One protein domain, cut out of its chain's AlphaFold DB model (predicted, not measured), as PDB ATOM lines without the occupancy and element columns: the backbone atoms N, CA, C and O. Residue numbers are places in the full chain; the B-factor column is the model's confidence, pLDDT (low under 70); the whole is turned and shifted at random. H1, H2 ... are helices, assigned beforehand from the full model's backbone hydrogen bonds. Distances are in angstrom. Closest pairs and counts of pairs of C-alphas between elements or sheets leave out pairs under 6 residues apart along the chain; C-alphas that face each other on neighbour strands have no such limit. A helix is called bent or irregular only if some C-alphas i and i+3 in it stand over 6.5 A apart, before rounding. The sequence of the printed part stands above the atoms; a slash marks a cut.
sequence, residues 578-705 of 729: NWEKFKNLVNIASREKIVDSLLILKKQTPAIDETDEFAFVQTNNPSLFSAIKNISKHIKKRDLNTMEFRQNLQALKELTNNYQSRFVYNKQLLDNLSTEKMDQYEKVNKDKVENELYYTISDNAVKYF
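Overview. This is residues 578 to 705 of the 729 residues of an uncharacterized protein of viral metagenome (UniProt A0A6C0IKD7). A long helical hairpin, H6 and H7, makes the length of this domain, and H4 packs on both of its helices near the end away from the turn to complete a three-helix bundle. H1, H2 and H3 cover the bundle on the side away from H6: H1 crosses H4 and the last part of H7, H2 runs beside H7, and H3 packs on H2 and H4. The short H5 makes the corner between H4 and H6, and residues 674 to 679 stick out at the hairpin's turn. The printed part has 128 residues, with seven named helices in the order H1 to H7 and no named strand, and its class is all helix. It is compact, with a radius of gyration of the C-alphas of 15.8 A, and a rod in outline, spanning 56 by 26 by 23 A.

Arrangement. H1, residues 578 to 586, is about perpendicular, at 77 degrees, to H4, residues 622 to 634, and touches residues 629 to 633 of it alone; the closest C-alphas are those of Trp 579 and Ser 632, 5.7 A apart. H2, residues 588 to 602, touches H7, residues 678 to 704, at a shallow tilt of 21 degrees, opposite ways, with the C-alphas of Ser 597 and Val 689 closest at 6.0 A. H3, residues 613 to 620, and H4 form a helical hairpin at a steep tilt of 44 degrees; H3 touches residues 624 to 626 of H4 alone, and the C-alphas of Gln 618 and Phe 625 are closest at 5.2 A. H5, residues 637 to 641, touches no helix. H6, residues 643 to 671, and H7 form a helical hairpin at a shallow tilt of 29 degrees, the closest C-alphas being those of Tyr 659 and Asn 691, 5.1 A apart. H4, H6 and H7 make an up and down bundle, each running against the one before it in the chain. H6 is apart from H1, H2 and H3. Each O i to N i+4 pair is within hydrogen-bond range in H3, H6 and H7, against 4 of 5 in H1, 9 of 11 in H2, 7 of 9 in H4 and 0 of 1 in H5, where 0 of 2 O i to N i+3 pairs are within range.

Along the chain. H1 begins at C-alpha 578, (3.096, 21.079, 107.905). H2 is 20.5 A long and irregular, with C-alphas 589 and 592 8.0 A apart; H5 is only just irregular, with C-alphas 638 and 641 6.6 A apart. H4 is 19.7 A long. H6 is 42.6 A long, from C-alpha 643 at (0.241, 32.431, 93.104). H7, 38.9 A long, ends at C-alpha 704, (-9.550, 21.126, 103.053).

Size, cuts and confidence. The two C-alphas farthest apart are those of Arg 638 and Glu 676, 56.6 A. The printed part has no cut and no long link. The mean pLDDT of the printed part is 82.1; residues 588 to 589, 637 to 639 and 674 to 679 are under 70.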
ATOM      1  N   ASN A 578       4.367  20.788 108.567       73.50
ATOM      2  CA  ASN A 578       3.096  21.079 107.905       73.50
ATOM      3  C   ASN A 578       2.535  19.835 107.207       73.50
ATOM      4  O   ASN A 578       1.324  19.628 107.231       73.50
ATOM      5  N   TRP A 579       3.391  18.993 106.621       81.19
ATOM      6  CA  TRP A 579       2.977  17.721 106.031       81.19
ATOM      7  C   TRP A 579       2.373  16.773 107.073       81.19
ATOM      8  O   TRP A 579       1.267  16.282 106.860       81.19
ATOM      9  N   GLU A 580       3.018  16.594 108.226       78.38
ATOM     10  CA  GLU A 580       2.500  15.736 109.301       78.38
ATOM     11  C   GLU A 580       1.171  16.250 109.865       78.38
ATOM     12  O   GLU A 580       0.215  15.492 110.051       78.38
ATOM     13  N   LYS A 581       1.044  17.568 110.059       78.44
ATOM     14  CA  LYS A 581      -0.233  18.178 110.463       78.44
ATOM     15  C   LYS A 581      -1.317  17.981 109.397       78.44
ATOM     16  O   LYS A 581      -2.466  17.727 109.744       78.44
ATOM     17  N   PHE A 582      -0.976  18.076 108.111       81.12
ATOM     18  CA  PHE A 582      -1.921  17.883 107.006       81.12
ATOM     19  C   PHE A 582      -2.411  16.443 106.900       81.12
ATOM     20  O   PHE A 582      -3.617  16.203 106.826       81.12
ATOM     21  N   LYS A 583      -1.467  15.493 106.911       78.81
ATOM     22  CA  LYS A 583      -1.705  14.056 106.758       78.81
ATOM     23  C   LYS A 583      -2.693  13.555 107.809       78.81
ATOM     24  O   LYS A 583      -3.634  12.840 107.480       78.81
ATOM     25  N   ASN A 584      -2.540  14.037 109.043       74.75
ATOM     26  CA  ASN A 584      -3.401  13.680 110.165       74.75
ATOM     27  C   ASN A 584      -4.812  14.283 110.101       74.75
ATOM     28  O   ASN A 584      -5.669  13.829 110.846       74.75
ATOM     29  N   LEU A 585      -5.075  15.282 109.248       74.38
ATOM     30  CA  LEU A 585      -6.350  16.013 109.216       74.38
ATOM     31  C   LEU A 585      -7.166  15.780 107.941       74.38
ATOM     32  O   LEU A 585      -8.395  15.732 107.998       74.38
ATOM     33  N   VAL A 586      -6.506  15.655 106.788       77.81
ATOM     34  CA  VAL A 586      -7.160  15.764 105.476       77.81
ATOM     35  C   VAL A 586      -8.149  14.629 105.189       77.81
ATOM     36  O   VAL A 586      -9.211  14.878 104.627       77.81
ATOM     37  N   ASN A 587      -7.849  13.405 105.624       80.50
ATOM     38  CA  ASN A 587      -8.628  12.212 105.282       80.50
ATOM     39  C   ASN A 587      -9.476  11.651 106.428       80.50
ATOM     40  O   ASN A 587     -10.143  10.637 106.222       80.50
ATOM     41  N   ILE A 588      -9.500  12.296 107.605       67.44
ATOM     42  CA  ILE A 588     -10.211  11.790 108.798       67.44
ATOM     43  C   ILE A 588     -11.655  11.391 108.451       67.44
ATOM     44  O   ILE A 588     -12.085  10.284 108.758       67.44
ATOM     45  N   ALA A 589     -12.386  12.262 107.748       54.56
ATOM     46  CA  ALA A 589     -13.801  12.058 107.435       54.56
ATOM     47  C   ALA A 589     -14.076  10.951 106.398       54.56
ATOM     48  O   ALA A 589     -15.205  10.489 106.285       54.56
ATOM     49  N   SER A 590     -13.070  10.538 105.622       79.44
ATOM     50  CA  SER A 590     -13.195   9.457 104.628       79.44
ATOM     51  C   SER A 590     -12.382   8.225 105.007       79.44
ATOM     52  O   SER A 590     -12.160   7.359 104.164       79.44
ATOM     53  N   ARG A 591     -11.904   8.151 106.256       78.88
ATOM     54  CA  ARG A 591     -10.912   7.160 106.668       78.88
ATOM     55  C   ARG A 591     -11.414   5.731 106.509       78.88
ATOM     56  O   ARG A 591     -10.686   4.909 105.975       78.88
ATOM     57  N   GLU A 592     -12.654   5.461 106.908       73.69
ATOM     58  CA  GLU A 592     -13.288   4.145 106.753       73.69
ATOM     59  C   GLU A 592     -13.350   3.730 105.277       73.69
ATOM     60  O   GLU A 592     -12.828   2.684 104.908       73.69
ATOM     61  N   LYS A 593     -13.839   4.620 104.407       78.69
ATOM     62  CA  LYS A 593     -13.893   4.386 102.959       78.69
ATOM     63  C   LYS A 593     -12.506   4.145 102.343       78.69
ATOM     64  O   LYS A 593     -12.354   3.318 101.448       78.69
ATOM     65  N   ILE A 594     -11.494   4.880 102.801       84.19
ATOM     66  CA  ILE A 594     -10.101   4.734 102.356       84.19
ATOM     67  C   ILE A 594      -9.537   3.374 102.791       84.19
ATOM     68  O   ILE A 594      -8.935   2.684 101.971       84.19
ATOM     69  N   VAL A 595      -9.772   2.976 104.044       82.75
ATOM     70  CA  VAL A 595      -9.355   1.674 104.583       82.75
ATOM     71  C   VAL A 595     -10.055   0.537 103.841       82.75
ATOM     72  O   VAL A 595      -9.385  -0.407 103.439       82.75
ATOM     73  N   ASP A 596     -11.355   0.643 103.564       83.81
ATOM     74  CA  ASP A 596     -12.094  -0.359 102.789       83.81
ATOM     75  C   ASP A 596     -11.511  -0.537 101.382       83.81
ATOM     76  O   ASP A 596     -11.267  -1.665 100.942       83.81
ATOM     77  N   SER A 597     -11.213   0.566 100.688       87.25
ATOM     78  CA  SER A 597     -10.541   0.519  99.387       87.25
ATOM     79  C   SER A 597      -9.156  -0.129  99.478       87.25
ATOM     80  O   SER A 597      -8.833  -0.991  98.662       87.25
ATOM     81  N   LEU A 598      -8.348   0.219 100.485       86.75
ATOM     82  CA  LEU A 598      -7.025  -0.381 100.700       86.75
ATOM     83  C   LEU A 598      -7.114  -1.874 101.043       86.75
ATOM     84  O   LEU A 598      -6.319  -2.655 100.531       86.75
ATOM     85  N   LEU A 599      -8.105  -2.298 101.832       83.38
ATOM     86  CA  LEU A 599      -8.357  -3.707 102.152       83.38
ATOM     87  C   LEU A 599      -8.775  -4.508 100.916       83.38
ATOM     88  O   LEU A 599      -8.371  -5.664 100.765       83.38
ATOM     89  N   ILE A 600      -9.558  -3.914 100.011       84.88
ATOM     90  CA  ILE A 600      -9.903  -4.542  98.729       84.88
ATOM     91  C   ILE A 600      -8.647  -4.710  97.862       84.88
ATOM     92  O   ILE A 600      -8.436  -5.791  97.314       84.88
ATOM     93  N   LEU A 601      -7.787  -3.691  97.786       85.50
ATOM     94  CA  LEU A 601      -6.535  -3.752  97.023       85.50
ATOM     95  C   LEU A 601      -5.516  -4.715  97.652       85.50
ATOM     96  O   LEU A 601      -4.817  -5.433  96.934       85.50
ATOM     97  N   LYS A 602      -5.478  -4.813  98.986       84.94
ATOM     98  CA  LYS A 602      -4.596  -5.716  99.745       84.94
ATOM     99  C   LYS A 602      -4.860  -7.190  99.448       84.94
ATOM    100  O   LYS A 602      -3.923  -7.984  99.433       84.94
ATOM    101  N   LYS A 603      -6.109  -7.562  99.138       82.06
ATOM    102  CA  LYS A 603      -6.454  -8.930  98.700       82.06
ATOM    103  C   LYS A 603      -5.718  -9.349  97.425       82.06
ATOM    104  O   LYS A 603      -5.495 -10.538  97.235       82.06
ATOM    105  N   GLN A 604      -5.350  -8.392  96.574       73.31
ATOM    106  CA  GLN A 604      -4.631  -8.630  95.319       73.31
ATOM    107  C   GLN A 604      -3.129  -8.321  95.437       73.31
ATOM    108  O   GLN A 604      -2.326  -8.932  94.735       73.31
ATOM    109  N   THR A 605      -2.740  -7.425  96.352       77.50
ATOM    110  CA  THR A 605      -1.344  -7.064  96.640       77.50
ATOM    111  C   THR A 605      -1.096  -7.077  98.161       77.50
ATOM    112  O   THR A 605      -1.290  -6.055  98.820       77.50
ATOM    113  N   PRO A 606      -0.637  -8.200  98.752       76.94
ATOM    114  CA  PRO A 606      -0.565  -8.378 100.212       76.94
ATOM    115  C   PRO A 606       0.347  -7.403 100.976       76.94
ATOM    116  O   PRO A 606       0.226  -7.289 102.192       76.94
ATOM    117  N   ALA A 607       1.253  -6.706 100.282       78.50
ATOM    118  CA  ALA A 607       2.217  -5.767 100.863       78.50
ATOM    119  C   ALA A 607       1.643  -4.365 101.166       78.50
ATOM    120  O   ALA A 607       2.386  -3.485 101.593       78.50
ATOM    121  N   ILE A 608       0.351  -4.132 100.911       83.56
ATOM    122  CA  ILE A 608      -0.304  -2.848 101.189       83.56
ATOM    123  C   ILE A 608      -0.532  -2.695 102.698       83.56
ATOM    124  O   ILE A 608      -1.159  -3.555 103.318       83.56
ATOM    125  N   ASP A 609      -0.057  -1.578 103.250       81.12
ATOM    126  CA  ASP A 609      -0.402  -1.100 104.589       81.12
ATOM    127  C   ASP A 609      -1.695  -0.269 104.527       81.12
ATOM    128  O   ASP A 609      -1.736   0.849 104.014       81.12
ATOM    129  N   GLU A 610      -2.775  -0.838 105.046       80.19
ATOM    130  CA  GLU A 610      -4.101  -0.235 105.154       80.19
ATOM    131  C   GLU A 610      -4.159   0.933 106.150       80.19
ATOM    132  O   GLU A 610      -5.139   1.681 106.167       80.19
ATOM    133  N   THR A 611      -3.122   1.105 106.976       75.62
ATOM    134  CA  THR A 611      -3.014   2.184 107.959       75.62
ATOM    135  C   THR A 611      -2.268   3.412 107.430       75.62
ATOM    136  O   THR A 611      -2.318   4.465 108.070       75.62
ATOM    137  N   ASP A 612      -1.674   3.345 106.236       82.19
ATOM    138  CA  ASP A 612      -1.002   4.482 105.603       82.19
ATOM    139  C   ASP A 612      -1.373   4.617 104.118       82.19
ATOM    140  O   ASP A 612      -0.686   4.160 103.199       82.19
ATOM    141  N   GLU A 613      -2.472   5.325 103.864       86.31
ATOM    142  CA  GLU A 613      -2.950   5.608 102.514       86.31
ATOM    143  C   GLU A 613      -1.962   6.456 101.715       86.31
ATOM    144  O   GLU A 613      -1.887   6.338 100.492       86.31
ATOM    145  N   PHE A 614      -1.175   7.299 102.383       89.75
ATOM    146  CA  PHE A 614      -0.203   8.139 101.701       89.75
ATOM    147  C   PHE A 614       1.052   7.363 101.323       89.75
ATOM    148  O   PHE A 614       1.614   7.672 100.277       89.75
ATOM    149  N   ALA A 615       1.443   6.332 102.077       86.50
ATOM    150  CA  ALA A 615       2.473   5.385 101.646       86.50
ATOM    151  C   ALA A 615       2.026   4.608 100.395       86.50
ATOM    152  O   ALA A 615       2.801   4.449  99.443       86.50
ATOM    153  N   PHE A 616       0.750   4.202 100.343       89.94
ATOM    154  CA  PHE A 616       0.166   3.590  99.147       89.94
ATOM    155  C   PHE A 616       0.183   4.551  97.947       89.94
ATOM    156  O   PHE A 616       0.663   4.177  96.873       89.94
ATOM    157  N   VAL A 617      -0.284   5.794  98.119       89.94
ATOM    158  CA  VAL A 617      -0.298   6.813  97.052       89.94
ATOM    159  C   VAL A 617       1.123   7.196  96.630       89.94
ATOM    160  O   VAL A 617       1.375   7.350  95.441       89.94
ATOM    161  N   GLN A 618       2.074   7.293  97.560       90.81
ATOM    162  CA  GLN A 618       3.479   7.581  97.262       90.81
ATOM    163  C   GLN A 618       4.108   6.503  96.376       90.81
ATOM    164  O   GLN A 618       4.862   6.830  95.461       90.81
ATOM    165  N   THR A 619       3.775   5.237  96.627       87.81
ATOM    166  CA  THR A 619       4.322   4.093  95.886       87.81
ATOM    167  C   THR A 619       3.657   3.925  94.519       87.81
ATOM    168  O   THR A 619       4.342   3.706  93.523       87.81
ATOM    169  N   ASN A 620       2.328   4.047  94.451       87.06
ATOM    170  CA  ASN A 620       1.547   3.678  93.264       87.06
ATOM    171  C   ASN A 620       1.137   4.879  92.395       87.06
ATOM    172  O   ASN A 620       0.759   4.705  91.238       87.06
ATOM    173  N   ASN A 621       1.217   6.104  92.923       89.62
ATOM    174  CA  ASN A 621       0.865   7.327  92.202       89.62
ATOM    175  C   ASN A 621       1.692   8.547  92.676       89.62
ATOM    176  O   ASN A 621       1.160   9.481  93.295       89.62
ATOM    177  N   PRO A 622       3.004   8.578  92.358       90.12
ATOM    178  CA  PRO A 622       3.920   9.615  92.840       90.12
ATOM    179  C   PRO A 622       3.515  11.038  92.433       90.12
ATOM    180  O   PRO A 622       3.749  11.992  93.176       90.12
ATOM    181  N   SER A 623       2.869  11.192  91.271       87.38
ATOM    182  CA  SER A 623       2.340  12.475  90.793       87.38
ATOM    183  C   SER A 623       1.263  13.040  91.714       87.38
ATOM    184  O   SER A 623       1.314  14.222  92.063       87.38
ATOM    185  N   LEU A 624       0.315  12.204  92.151       91.25
ATOM    186  CA  LEU A 624      -0.719  12.625  93.089       91.25
ATOM    187  C   LEU A 624      -0.115  12.916  94.463       91.25
ATOM    188  O   LEU A 624      -0.415  13.954  95.051       91.25
ATOM    189  N   PHE A 625       0.784  12.055  94.946       91.88
ATOM    190  CA  PHE A 625       1.478  12.282  96.213       91.88
ATOM    191  C   PHE A 625       2.205  13.632  96.230       91.88
ATOM    192  O   PHE A 625       2.038  14.418  97.163       91.88
ATOM    193  N   SER A 626       2.954  13.949  95.168       89.12
ATOM    194  CA  SER A 626       3.659  15.227  95.058       89.12
ATOM    195  C   SER A 626       2.701  16.418  95.013       89.12
ATOM    196  O   SER A 626       2.999  17.446  95.619       89.12
ATOM    197  N   ALA A 627       1.561  16.309  94.325       87.88
ATOM    198  CA  ALA A 627       0.561  17.376  94.282       87.88
ATOM    199  C   ALA A 627      -0.043  17.645  95.672       87.88
ATOM    200  O   ALA A 627      -0.178  18.800  96.081       87.88
ATOM    201  N   ILE A 628      -0.331  16.585  96.434       90.19
ATOM    202  CA  ILE A 628      -0.863  16.696  97.796       90.19
ATOM    203  C   ILE A 628       0.201  17.260  98.758       90.19
ATOM    204  O   ILE A 628      -0.083  18.166  99.542       90.19
ATOM    205  N   LYS A 629       1.450  16.793  98.668       89.31
ATOM    206  CA  LYS A 629       2.556  17.317  99.487       89.31
ATOM    207  C   LYS A 629       2.882  18.780  99.162       89.31
ATOM    208  O   LYS A 629       3.296  19.540 100.032       89.31
ATOM    209  N   ASN A 630       2.679  19.214  97.919       86.88
ATOM    210  CA  ASN A 630       2.859  20.616  97.547       86.88
ATOM    211  C   ASN A 630       1.722  21.503  98.067       86.88
ATOM    212  O   ASN A 630       1.998  22.608  98.532       86.88
ATOM    213  N   ILE A 631       0.467  21.037  98.059       85.88
ATOM    214  CA  ILE A 631      -0.641  21.840  98.594       85.88
ATOM    215  C   ILE A 631      -0.594  21.960 100.126       85.88
ATOM    216  O   ILE A 631      -0.962  23.003 100.668       85.88
ATOM    217  N   SER A 632      -0.064  20.952 100.836       85.81
ATOM    218  CA  SER A 632       0.073  20.984 102.302       85.81
ATOM    219  C   SER A 632       0.992  22.106 102.805       85.81
ATOM    220  O   SER A 632       0.894  22.506 103.965       85.81
ATOM    221  N   LYS A 633       1.836  22.683 101.939       83.62
ATOM    222  CA  LYS A 633       2.643  23.879 102.247       83.62
ATOM    223  C   LYS A 633       1.800  25.070 102.689       83.62
ATOM    224  O   LYS A 633       2.288  25.924 103.420       83.62
ATOM    225  N   HIS A 634       0.542  25.121 102.261       80.81
ATOM    226  CA  HIS A 634      -0.311  26.297 102.383       80.81
ATOM    227  C   HIS A 634      -1.391  26.167 103.472       80.81
ATOM    228  O   HIS A 634      -2.397  26.870 103.425       80.81
ATOM    229  N   ILE A 635      -1.216  25.289 104.472       75.44
ATOM    230  CA  ILE A 635      -2.187  25.091 105.574       75.44
ATOM    231  C   ILE A 635      -2.512  26.385 106.332       75.44
ATOM    232  O   ILE A 635      -3.619  26.542 106.854       75.44
ATOM    233  N   LYS A 636      -1.576  27.338 106.409       74.19
ATOM    234  CA  LYS A 636      -1.812  28.600 107.116       74.19
ATOM    235  C   LYS A 636      -2.619  29.547 106.228       74.19
ATOM    236  O   LYS A 636      -2.283  29.788 105.075       74.19
ATOM    237  N   LYS A 637      -3.643  30.193 106.800       65.06
ATOM    238  CA  LYS A 637      -4.564  31.108 106.084       65.06
ATOM    239  C   LYS A 637      -3.878  32.201 105.252       65.06
ATOM    240  O   LYS A 637      -4.444  32.640 104.256       65.06
ATOM    241  N   ARG A 638      -2.690  32.655 105.663       64.62
ATOM    242  CA  ARG A 638      -1.903  33.672 104.946       64.62
ATOM    243  C   ARG A 638      -1.330  33.166 103.611       64.62
ATOM    244  O   ARG A 638      -1.139  33.969 102.706       64.62
ATOM    245  N   ASP A 639      -1.142  31.855 103.469       64.69
ATOM    246  CA  ASP A 639      -0.494  31.230 102.309       64.69
ATOM    247  C   ASP A 639      -1.487  30.946 101.161       64.69
ATOM    248  O   ASP A 639      -1.077  30.724 100.021       64.69
ATOM    249  N   LEU A 640      -2.796  31.052 101.434       73.31
ATOM    250  CA  LEU A 640      -3.898  30.801 100.489       73.31
ATOM    251  C   LEU A 640      -4.069  31.887  99.411       73.31
ATOM    252  O   LEU A 640      -4.827  31.713  98.458       73.31
ATOM    253  N   ASN A 641      -3.390  33.026  99.553       72.00
ATOM    254  CA  ASN A 641      -3.455  34.135  98.594       72.00
ATOM    255  C   ASN A 641      -2.266  34.160  97.620       72.00
ATOM    256  O   ASN A 641      -2.177  35.068  96.793       72.00
ATOM    257  N   THR A 642      -1.360  33.181  97.702       80.38
ATOM    258  CA  THR A 642      -0.158  33.111  96.863       80.38
ATOM    259  C   THR A 642      -0.464  32.562  95.464       80.38
ATOM    260  O   THR A 642      -1.399  31.783  95.266       80.38
ATOM    261  N   MET A 643       0.330  32.970  94.468       79.25
ATOM    262  CA  MET A 643       0.241  32.431  93.104       79.25
ATOM    263  C   MET A 643       0.590  30.935  93.069       79.25
ATOM    264  O   MET A 643      -0.082  30.169  92.383       79.25
ATOM    265  N   GLU A 644       1.570  30.524  93.880       81.50
ATOM    266  CA  GLU A 644       1.977  29.128  94.063       81.50
ATOM    267  C   GLU A 644       0.820  28.257  94.586       81.50
ATOM    268  O   GLU A 644       0.525  27.218  94.001       81.50
ATOM    269  N   PHE A 645       0.078  28.715  95.606       86.44
ATOM    270  CA  PHE A 645      -1.105  28.000  96.101       86.44
ATOM    271  C   PHE A 645      -2.162  27.803  95.010       86.44
ATOM    272  O   PHE A 645      -2.716  26.714  94.878       86.44
ATOM    273  N   ARG A 646      -2.443  28.837  94.203       83.50
ATOM    274  CA  ARG A 646      -3.437  28.741  93.120       83.50
ATOM    275  C   ARG A 646      -3.022  27.725  92.057       83.50
ATOM    276  O   ARG A 646      -3.874  26.968  91.603       83.50
ATOM    277  N   GLN A 647      -1.742  27.693  91.692       85.50
ATOM    278  CA  GLN A 647      -1.197  26.723  90.737       85.50
ATOM    279  C   GLN A 647      -1.241  25.296  91.298       85.50
ATOM    280  O   GLN A 647      -1.748  24.395  90.631       85.50
ATOM    281  N   ASN A 648      -0.809  25.102  92.548       88.00
ATOM    282  CA  ASN A 648      -0.848  23.802  93.222       88.00
ATOM    283  C   ASN A 648      -2.290  23.289  93.392       88.00
ATOM    284  O   ASN A 648      -2.562  22.109  93.167       88.00
ATOM    285  N   LEU A 649      -3.236  24.171  93.738       88.69
ATOM    286  CA  LEU A 649      -4.649  23.816  93.884       88.69
ATOM    287  C   LEU A 649      -5.278  23.451  92.536       88.69
ATOM    288  O   LEU A 649      -6.076  22.519  92.467       88.69
ATOM    289  N   GLN A 650      -4.931  24.177  91.471       85.94
ATOM    290  CA  GLN A 650      -5.411  23.895  90.120       85.94
ATOM    291  C   GLN A 650      -4.894  22.539  89.615       85.94
ATOM    292  O   GLN A 650      -5.695  21.721  89.167       85.94
ATOM    293  N   ALA A 651      -3.600  22.256  89.785       85.75
ATOM    294  CA  ALA A 651      -3.008  20.969  89.420       85.75
ATOM    295  C   ALA A 651      -3.662  19.793  90.173       85.75
ATOM    296  O   ALA A 651      -3.983  18.761  89.583       85.75
ATOM    297  N   LEU A 652      -3.936  19.960  91.473       90.50
ATOM    298  CA  LEU A 652      -4.623  18.940  92.268       90.50
ATOM    299  C   LEU A 652      -6.086  18.737  91.828       90.50
ATOM    300  O   LEU A 652      -6.571  17.603  91.812       90.50
ATOM    301  N   LYS A 653      -6.794  19.804  91.432       88.75
ATOM    302  CA  LYS A 653      -8.161  19.717  90.887       88.75
ATOM    303  C   LYS A 653      -8.211  18.966  89.558       88.75
ATOM    304  O   LYS A 653      -9.112  18.157  89.356       88.75
ATOM    305  N   GLU A 654      -7.247  19.197  88.673       84.12
ATOM    306  CA  GLU A 654      -7.154  18.498  87.386       84.12
ATOM    307  C   GLU A 654      -6.933  16.994  87.574       84.12
ATOM    308  O   GLU A 654      -7.636  16.184  86.967       84.12
ATOM    309  N   LEU A 655      -6.034  16.614  88.490       86.88
ATOM    310  CA  LEU A 655      -5.841  15.219  88.888       86.88
ATOM    311  C   LEU A 655      -7.120  14.617  89.490       86.88
ATOM    312  O   LEU A 655      -7.538  13.533  89.085       86.88
ATOM    313  N   THR A 656      -7.783  15.344  90.394       88.38
ATOM    314  CA  THR A 656      -9.035  14.904  91.036       88.38
ATOM    315  C   THR A 656     -10.128  14.602  90.008       88.38
ATOM    316  O   THR A 656     -10.736  13.532  90.046       88.38
ATOM    317  N   ASN A 657     -10.338  15.501  89.043       83.69
ATOM    318  CA  ASN A 657     -11.338  15.324  87.989       83.69
ATOM    319  C   ASN A 657     -11.022  14.126  87.077       83.69
ATOM    320  O   ASN A 657     -11.935  13.425  86.629       83.69
ATOM    321  N   ASN A 658      -9.739  13.864  86.811       82.94
ATOM    322  CA  ASN A 658      -9.307  12.708  86.025       82.94
ATOM    323  C   ASN A 658      -9.646  11.391  86.742       82.94
ATOM    324  O   ASN A 658     -10.286  10.520  86.151       82.94
ATOM    325  N   TYR A 659      -9.314  11.269  88.033       90.44
ATOM    326  CA  TYR A 659      -9.645  10.073  88.817       90.44
ATOM    327  C   TYR A 659     -11.153   9.865  88.956       90.44
ATOM    328  O   TYR A 659     -11.626   8.740  88.802       90.44
ATOM    329  N   GLN A 660     -11.924  10.941  89.143       89.12
ATOM    330  CA  GLN A 660     -13.385  10.863  89.149       89.12
ATOM    331  C   GLN A 660     -13.929  10.310  87.824       89.12
ATOM    332  O   GLN A 660     -14.775   9.417  87.820       89.12
ATOM    333  N   SER A 661     -13.418  10.810  86.697       77.88
ATOM    334  CA  SER A 661     -13.852  10.377  85.363       77.88
ATOM    335  C   SER A 661     -13.509   8.907  85.106       77.88
ATOM    336  O   SER A 661     -14.347   8.154  84.613       77.88
ATOM    337  N   ARG A 662     -12.307   8.467  85.503       78.38
ATOM    338  CA  ARG A 662     -11.870   7.064  85.394       78.38
ATOM    339  C   ARG A 662     -12.661   6.127  86.300       78.38
ATOM    340  O   ARG A 662     -13.005   5.029  85.877       78.38
ATOM    341  N   PHE A 663     -12.993   6.560  87.514       88.56
ATOM    342  CA  PHE A 663     -13.867   5.811  88.414       88.56
ATOM    343  C   PHE A 663     -15.250   5.581  87.789       88.56
ATOM    344  O   PHE A 663     -15.720   4.444  87.744       88.56
ATOM    345  N   VAL A 664     -15.879   6.640  87.263       86.00
ATOM    346  CA  VAL A 664     -17.194   6.543  86.605       86.00
ATOM    347  C   VAL A 664     -17.128   5.632  85.379       86.00
ATOM    348  O   VAL A 664     -17.992   4.772  85.218       86.00
ATOM    349  N   TYR A 665     -16.081   5.765  84.563       78.69
ATOM    350  CA  TYR A 665     -15.855   4.911  83.398       78.69
ATOM    351  C   TYR A 665     -15.715   3.427  83.778       78.69
ATOM    352  O   TYR A 665     -16.420   2.580  83.234       78.69
ATOM    353  N   ASN A 666     -14.870   3.100  84.762       81.69
ATOM    354  CA  ASN A 666     -14.659   1.716  85.198       81.69
ATOM    355  C   ASN A 666     -15.905   1.113  85.858       81.69
ATOM    356  O   ASN A 666     -16.161  -0.080  85.717       81.69
ATOM    357  N   LYS A 667     -16.707   1.934  86.547       86.94
ATOM    358  CA  LYS A 667     -18.005   1.513  87.084       86.94
ATOM    359  C   LYS A 667     -18.963   1.108  85.957       86.94
ATOM    360  O   LYS A 667     -19.494   0.006  85.994       86.94
ATOM    361  N   GLN A 668     -19.105   1.945  84.929       82.25
ATOM    362  CA  GLN A 668     -19.936   1.634  83.758       82.25
ATOM    363  C   GLN A 668     -19.429   0.408  82.988       82.25
ATOM    364  O   GLN A 668     -20.222  -0.345  82.430       82.25
ATOM    365  N   LEU A 669     -18.113   0.191  82.944       80.81
ATOM    366  CA  LEU A 669     -17.533  -0.976  82.285       80.81
ATOM    367  C   LEU A 669     -17.863  -2.280  83.032       80.81
ATOM    368  O   LEU A 669     -18.165  -3.279  82.386       80.81
ATOM    369  N   LEU A 670     -17.868  -2.265  84.372       81.19
ATOM    370  CA  LEU A 670     -18.281  -3.412  85.196       81.19
ATOM    371  C   LEU A 670     -19.763  -3.742  85.044       81.19
ATOM    372  O   LEU A 670     -20.103  -4.920  84.979       81.19
ATOM    373  N   ASP A 671     -20.616  -2.723  84.942       79.81
ATOM    374  CA  ASP A 671     -22.060  -2.905  84.763       79.81
ATOM    375  C   ASP A 671     -22.400  -3.594  83.417       79.81
ATOM    376  O   ASP A 671     -23.463  -4.193  83.281       79.81
ATOM    377  N   ASN A 672     -21.483  -3.553  82.437       73.88
ATOM    378  CA  ASN A 672     -21.658  -4.103  81.085       73.88
ATOM    379  C   ASN A 672     -20.889  -5.420  80.816       73.88
ATOM    380  O   ASN A 672     -20.961  -5.949  79.704       73.88
ATOM    381  N   LEU A 673     -20.128  -5.952  81.780       73.56
ATOM    382  CA  LEU A 673     -19.319  -7.171  81.612       73.56
ATOM    383  C   LEU A 673     -20.119  -8.439  81.972       73.56
ATOM    384  O   LEU A 673     -20.669  -8.535  83.066       73.56
ATOM    385  N   SER A 674     -20.139  -9.447  81.086       57.50
ATOM    386  CA  SER A 674     -20.680 -10.778  81.415       57.50
ATOM    387  C   SER A 674     -19.701 -11.583  82.285       57.50
ATOM    388  O   SER A 674     -18.479 -11.482  82.142       57.50
ATOM    389  N   THR A 675     -20.233 -12.414  83.184       55.72
ATOM    390  CA  THR A 675     -19.495 -13.192  84.202       55.72
ATOM    391  C   THR A 675     -18.560 -14.280  83.654       55.72
ATOM    392  O   THR A 675     -17.850 -14.918  84.424       55.72
ATOM    393  N   GLU A 676     -18.497 -14.484  82.338       52.78
ATOM    394  CA  GLU A 676     -17.640 -15.495  81.696       52.78
ATOM    395  C   GLU A 676     -16.170 -15.048  81.534       52.78
ATOM    396  O   GLU A 676     -15.327 -15.841  81.124       52.78
ATOM    397  N   LYS A 677     -15.824 -13.795  81.880       55.53
ATOM    398  CA  LYS A 677     -14.456 -13.237  81.773       55.53
ATOM    399  C   LYS A 677     -13.911 -12.736  83.115       55.53
ATOM    400  O   LYS A 677     -13.593 -11.553  83.263       55.53
ATOM    401  N   MET A 678     -13.793 -13.643  84.087       59.56
ATOM    402  CA  MET A 678     -13.364 -13.348  85.466       59.56
ATOM    403  C   MET A 678     -12.061 -12.531  85.559       59.56
ATOM    404  O   MET A 678     -12.023 -11.544  86.289       59.56
ATOM    405  N   ASP A 679     -11.042 -12.833  84.746       69.00
ATOM    406  CA  ASP A 679      -9.760 -12.103  84.769       69.00
ATOM    407  C   ASP A 679      -9.888 -10.632  84.324       69.00
ATOM    408  O   ASP A 679      -9.197  -9.741  84.824       69.00
ATOM    409  N   GLN A 680     -10.800 -10.346  83.385       74.25
ATOM    410  CA  GLN A 680     -11.082  -8.973  82.950       74.25
ATOM    411  C   GLN A 680     -11.903  -8.225  84.001       74.25
ATOM    412  O   GLN A 680     -11.646  -7.049  84.254       74.25
ATOM    413  N   TYR A 681     -12.841  -8.912  84.653       79.94
ATOM    414  CA  TYR A 681     -13.642  -8.352  85.737       79.94
ATOM    415  C   TYR A 681     -12.774  -7.936  86.933       79.94
ATOM    416  O   TYR A 681     -12.901  -6.818  87.433       79.94
ATOM    417  N   GLU A 682     -11.845  -8.795  87.360       80.69
ATOM    418  CA  GLU A 682     -10.954  -8.502  88.488       80.69
ATOM    419  C   GLU A 682     -10.030  -7.315  88.212       80.69
ATOM    420  O   GLU A 682      -9.848  -6.464  89.090       80.69
ATOM    421  N   LYS A 683      -9.506  -7.207  86.984       83.25
ATOM    422  CA  LYS A 683      -8.674  -6.075  86.561       83.25
ATOM    423  C   LYS A 683      -9.458  -4.761  86.547       83.25
ATOM    424  O   LYS A 683      -9.001  -3.774  87.117       83.25
ATOM    425  N   VAL A 684     -10.656  -4.746  85.959       84.50
ATOM    426  CA  VAL A 684     -11.487  -3.531  85.902       84.50
ATOM    427  C   VAL A 684     -11.989  -3.136  87.298       84.50
ATOM    428  O   VAL A 684     -12.042  -1.950  87.624       84.50
ATOM    429  N   ASN A 685     -12.304  -4.104  88.167       86.19
ATOM    430  CA  ASN A 685     -12.691  -3.821  89.548       86.19
ATOM    431  C   ASN A 685     -11.525  -3.266  90.376       86.19
ATOM    432  O   ASN A 685     -11.742  -2.339  91.159       86.19
ATOM    433  N   LYS A 686     -10.299  -3.758  90.164       89.12
ATOM    434  CA  LYS A 686      -9.089  -3.167  90.752       89.12
ATOM    435  C   LYS A 686      -8.939  -1.706  90.331       89.12
ATOM    436  O   LYS A 686      -8.884  -0.829  91.190       89.12
ATOM    437  N   ASP A 687      -8.982  -1.438  89.026       87.38
ATOM    438  CA  ASP A 687      -8.846  -0.083  88.488       87.38
ATOM    439  C   ASP A 687      -9.963   0.842  89.003       87.38
ATOM    440  O   ASP A 687      -9.724   2.016  89.292       87.38
ATOM    441  N   LYS A 688     -11.196   0.345  89.168       93.25
ATOM    442  CA  LYS A 688     -12.295   1.105  89.786       93.25
ATOM    443  C   LYS A 688     -11.948   1.525  91.217       93.25
ATOM    444  O   LYS A 688     -12.085   2.701  91.547       93.25
ATOM    445  N   VAL A 689     -11.514   0.578  92.048       91.38
ATOM    446  CA  VAL A 689     -11.222   0.814  93.472       91.38
ATOM    447  C   VAL A 689     -10.014   1.738  93.647       91.38
ATOM    448  O   VAL A 689     -10.067   2.648  94.471       91.38
ATOM    449  N   GLU A 690      -8.964   1.587  92.833       92.56
ATOM    450  CA  GLU A 690      -7.811   2.500  92.857       92.56
ATOM    451  C   GLU A 690      -8.206   3.934  92.484       92.56
ATOM    452  O   GLU A 690      -7.837   4.881  93.179       92.56
ATOM    453  N   ASN A 691      -9.002   4.119  91.424       91.44
ATOM    454  CA  ASN A 691      -9.443   5.456  91.018       91.44
ATOM    455  C   ASN A 691     -10.426   6.076  92.025       91.44
ATOM    456  O   ASN A 691     -10.392   7.287  92.233       91.44
ATOM    457  N   GLU A 692     -11.253   5.268  92.696       93.75
ATOM    458  CA  GLU A 692     -12.104   5.732  93.798       93.75
ATOM    459  C   GLU A 692     -11.279   6.201  95.004       93.75
ATOM    460  O   GLU A 692     -11.582   7.243  95.596       93.75
ATOM    461  N   LEU A 693     -10.222   5.462  95.348       93.62
ATOM    462  CA  LEU A 693      -9.290   5.808  96.417       93.62
ATOM    463  C   LEU A 693      -8.545   7.113  96.105       93.62
ATOM    464  O   LEU A 693      -8.561   8.034  96.922       93.62
ATOM    465  N   TYR A 694      -7.955   7.228  94.911       94.19
ATOM    466  CA  TYR A 694      -7.247   8.440  94.488       94.19
ATOM    467  C   TYR A 694      -8.163   9.658  94.445       94.19
ATOM    468  O   TYR A 694      -7.789  10.705  94.970       94.19
ATOM    469  N   TYR A 695      -9.370   9.510  93.890       93.56
ATOM    470  CA  TYR A 695     -10.378  10.566  93.887       93.56
ATOM    471  C   TYR A 695     -10.735  11.008  95.307       93.56
ATOM    472  O   TYR A 695     -10.735  12.198  95.595       93.56
ATOM    473  N   THR A 696     -11.002  10.058  96.205       88.81
ATOM    474  CA  THR A 696     -11.404  10.361  97.586       88.81
ATOM    475  C   THR A 696     -10.307  11.139  98.320       88.81
ATOM    476  O   THR A 696     -10.585  12.169  98.931       88.81
ATOM    477  N   ILE A 697      -9.048  10.699  98.218       91.12
ATOM    478  CA  ILE A 697      -7.908  11.363  98.868       91.12
ATOM    479  C   ILE A 697      -7.659  12.758  98.272       91.12
ATOM    480  O   ILE A 697      -7.431  13.723  99.007       91.12
ATOM    481  N   SER A 698      -7.700  12.891  96.944       90.44
ATOM    482  CA  SER A 698      -7.409  14.159  96.275       90.44
ATOM    483  C   SER A 698      -8.529  15.188  96.469       90.44
ATOM    484  O   SER A 698      -8.249  16.358  96.725       90.44
ATOM    485  N   ASP A 699      -9.791  14.759  96.426       91.62
ATOM    486  CA  ASP A 699     -10.967  15.600  96.665       91.62
ATOM    487  C   ASP A 699     -11.016  16.110  98.113       91.62
ATOM    488  O   ASP A 699     -11.278  17.291  98.348       91.62
ATOM    489  N   ASN A 700     -10.651  15.270  99.085       89.81
ATOM    490  CA  ASN A 700     -10.476  15.695 100.474       89.81
ATOM    491  C   ASN A 700      -9.402  16.781 100.610       89.81
ATOM    492  O   ASN A 700      -9.631  17.806 101.258       89.81
ATOM    493  N   ALA A 701      -8.258  16.606  99.944       88.44
ATOM    494  CA  ALA A 701      -7.189  17.599  99.929       88.44
ATOM    495  C   ALA A 701      -7.613  18.922  99.267       88.44
ATOM    496  O   ALA A 701      -7.242  19.989  99.756       88.44
ATOM    497  N   VAL A 702      -8.441  18.888  98.217       86.81
ATOM    498  CA  VAL A 702      -9.029  20.097  97.609       86.81
ATOM    499  C   VAL A 702     -10.018  20.776  98.561       86.81
ATOM    500  O   VAL A 702      -9.992  21.999  98.701       86.81
ATOM    501  N   LYS A 703     -10.889  20.001  99.217       84.56
ATOM    502  CA  LYS A 703     -11.941  20.497 100.123       84.56
ATOM    503  C   LYS A 703     -11.400  21.059 101.433       84.56
ATOM    504  O   LYS A 703     -12.052  21.918 102.028       84.56
ATOM    505  N   TYR A 704     -10.220  20.613 101.861       82.81
ATOM    506  CA  TYR A 704      -9.550  21.126 103.053       82.81
ATOM    507  C   TYR A 704      -9.300  22.643 102.979       82.81
ATOM    508  O   TYR A 704      -9.366  23.340 103.993       82.81
ATOM    509  N   PHE A 705      -9.064  23.185 101.780       80.31
ATOM    510  CA  PHE A 705      -8.820  24.610 101.589       80.31
ATOM    511  C   PHE A 705     -10.111  25.349 101.191       80.31
ATOM    512  O   PHE A 705     -10.665  25.099 100.117       80.31
TER     513      PHE A 705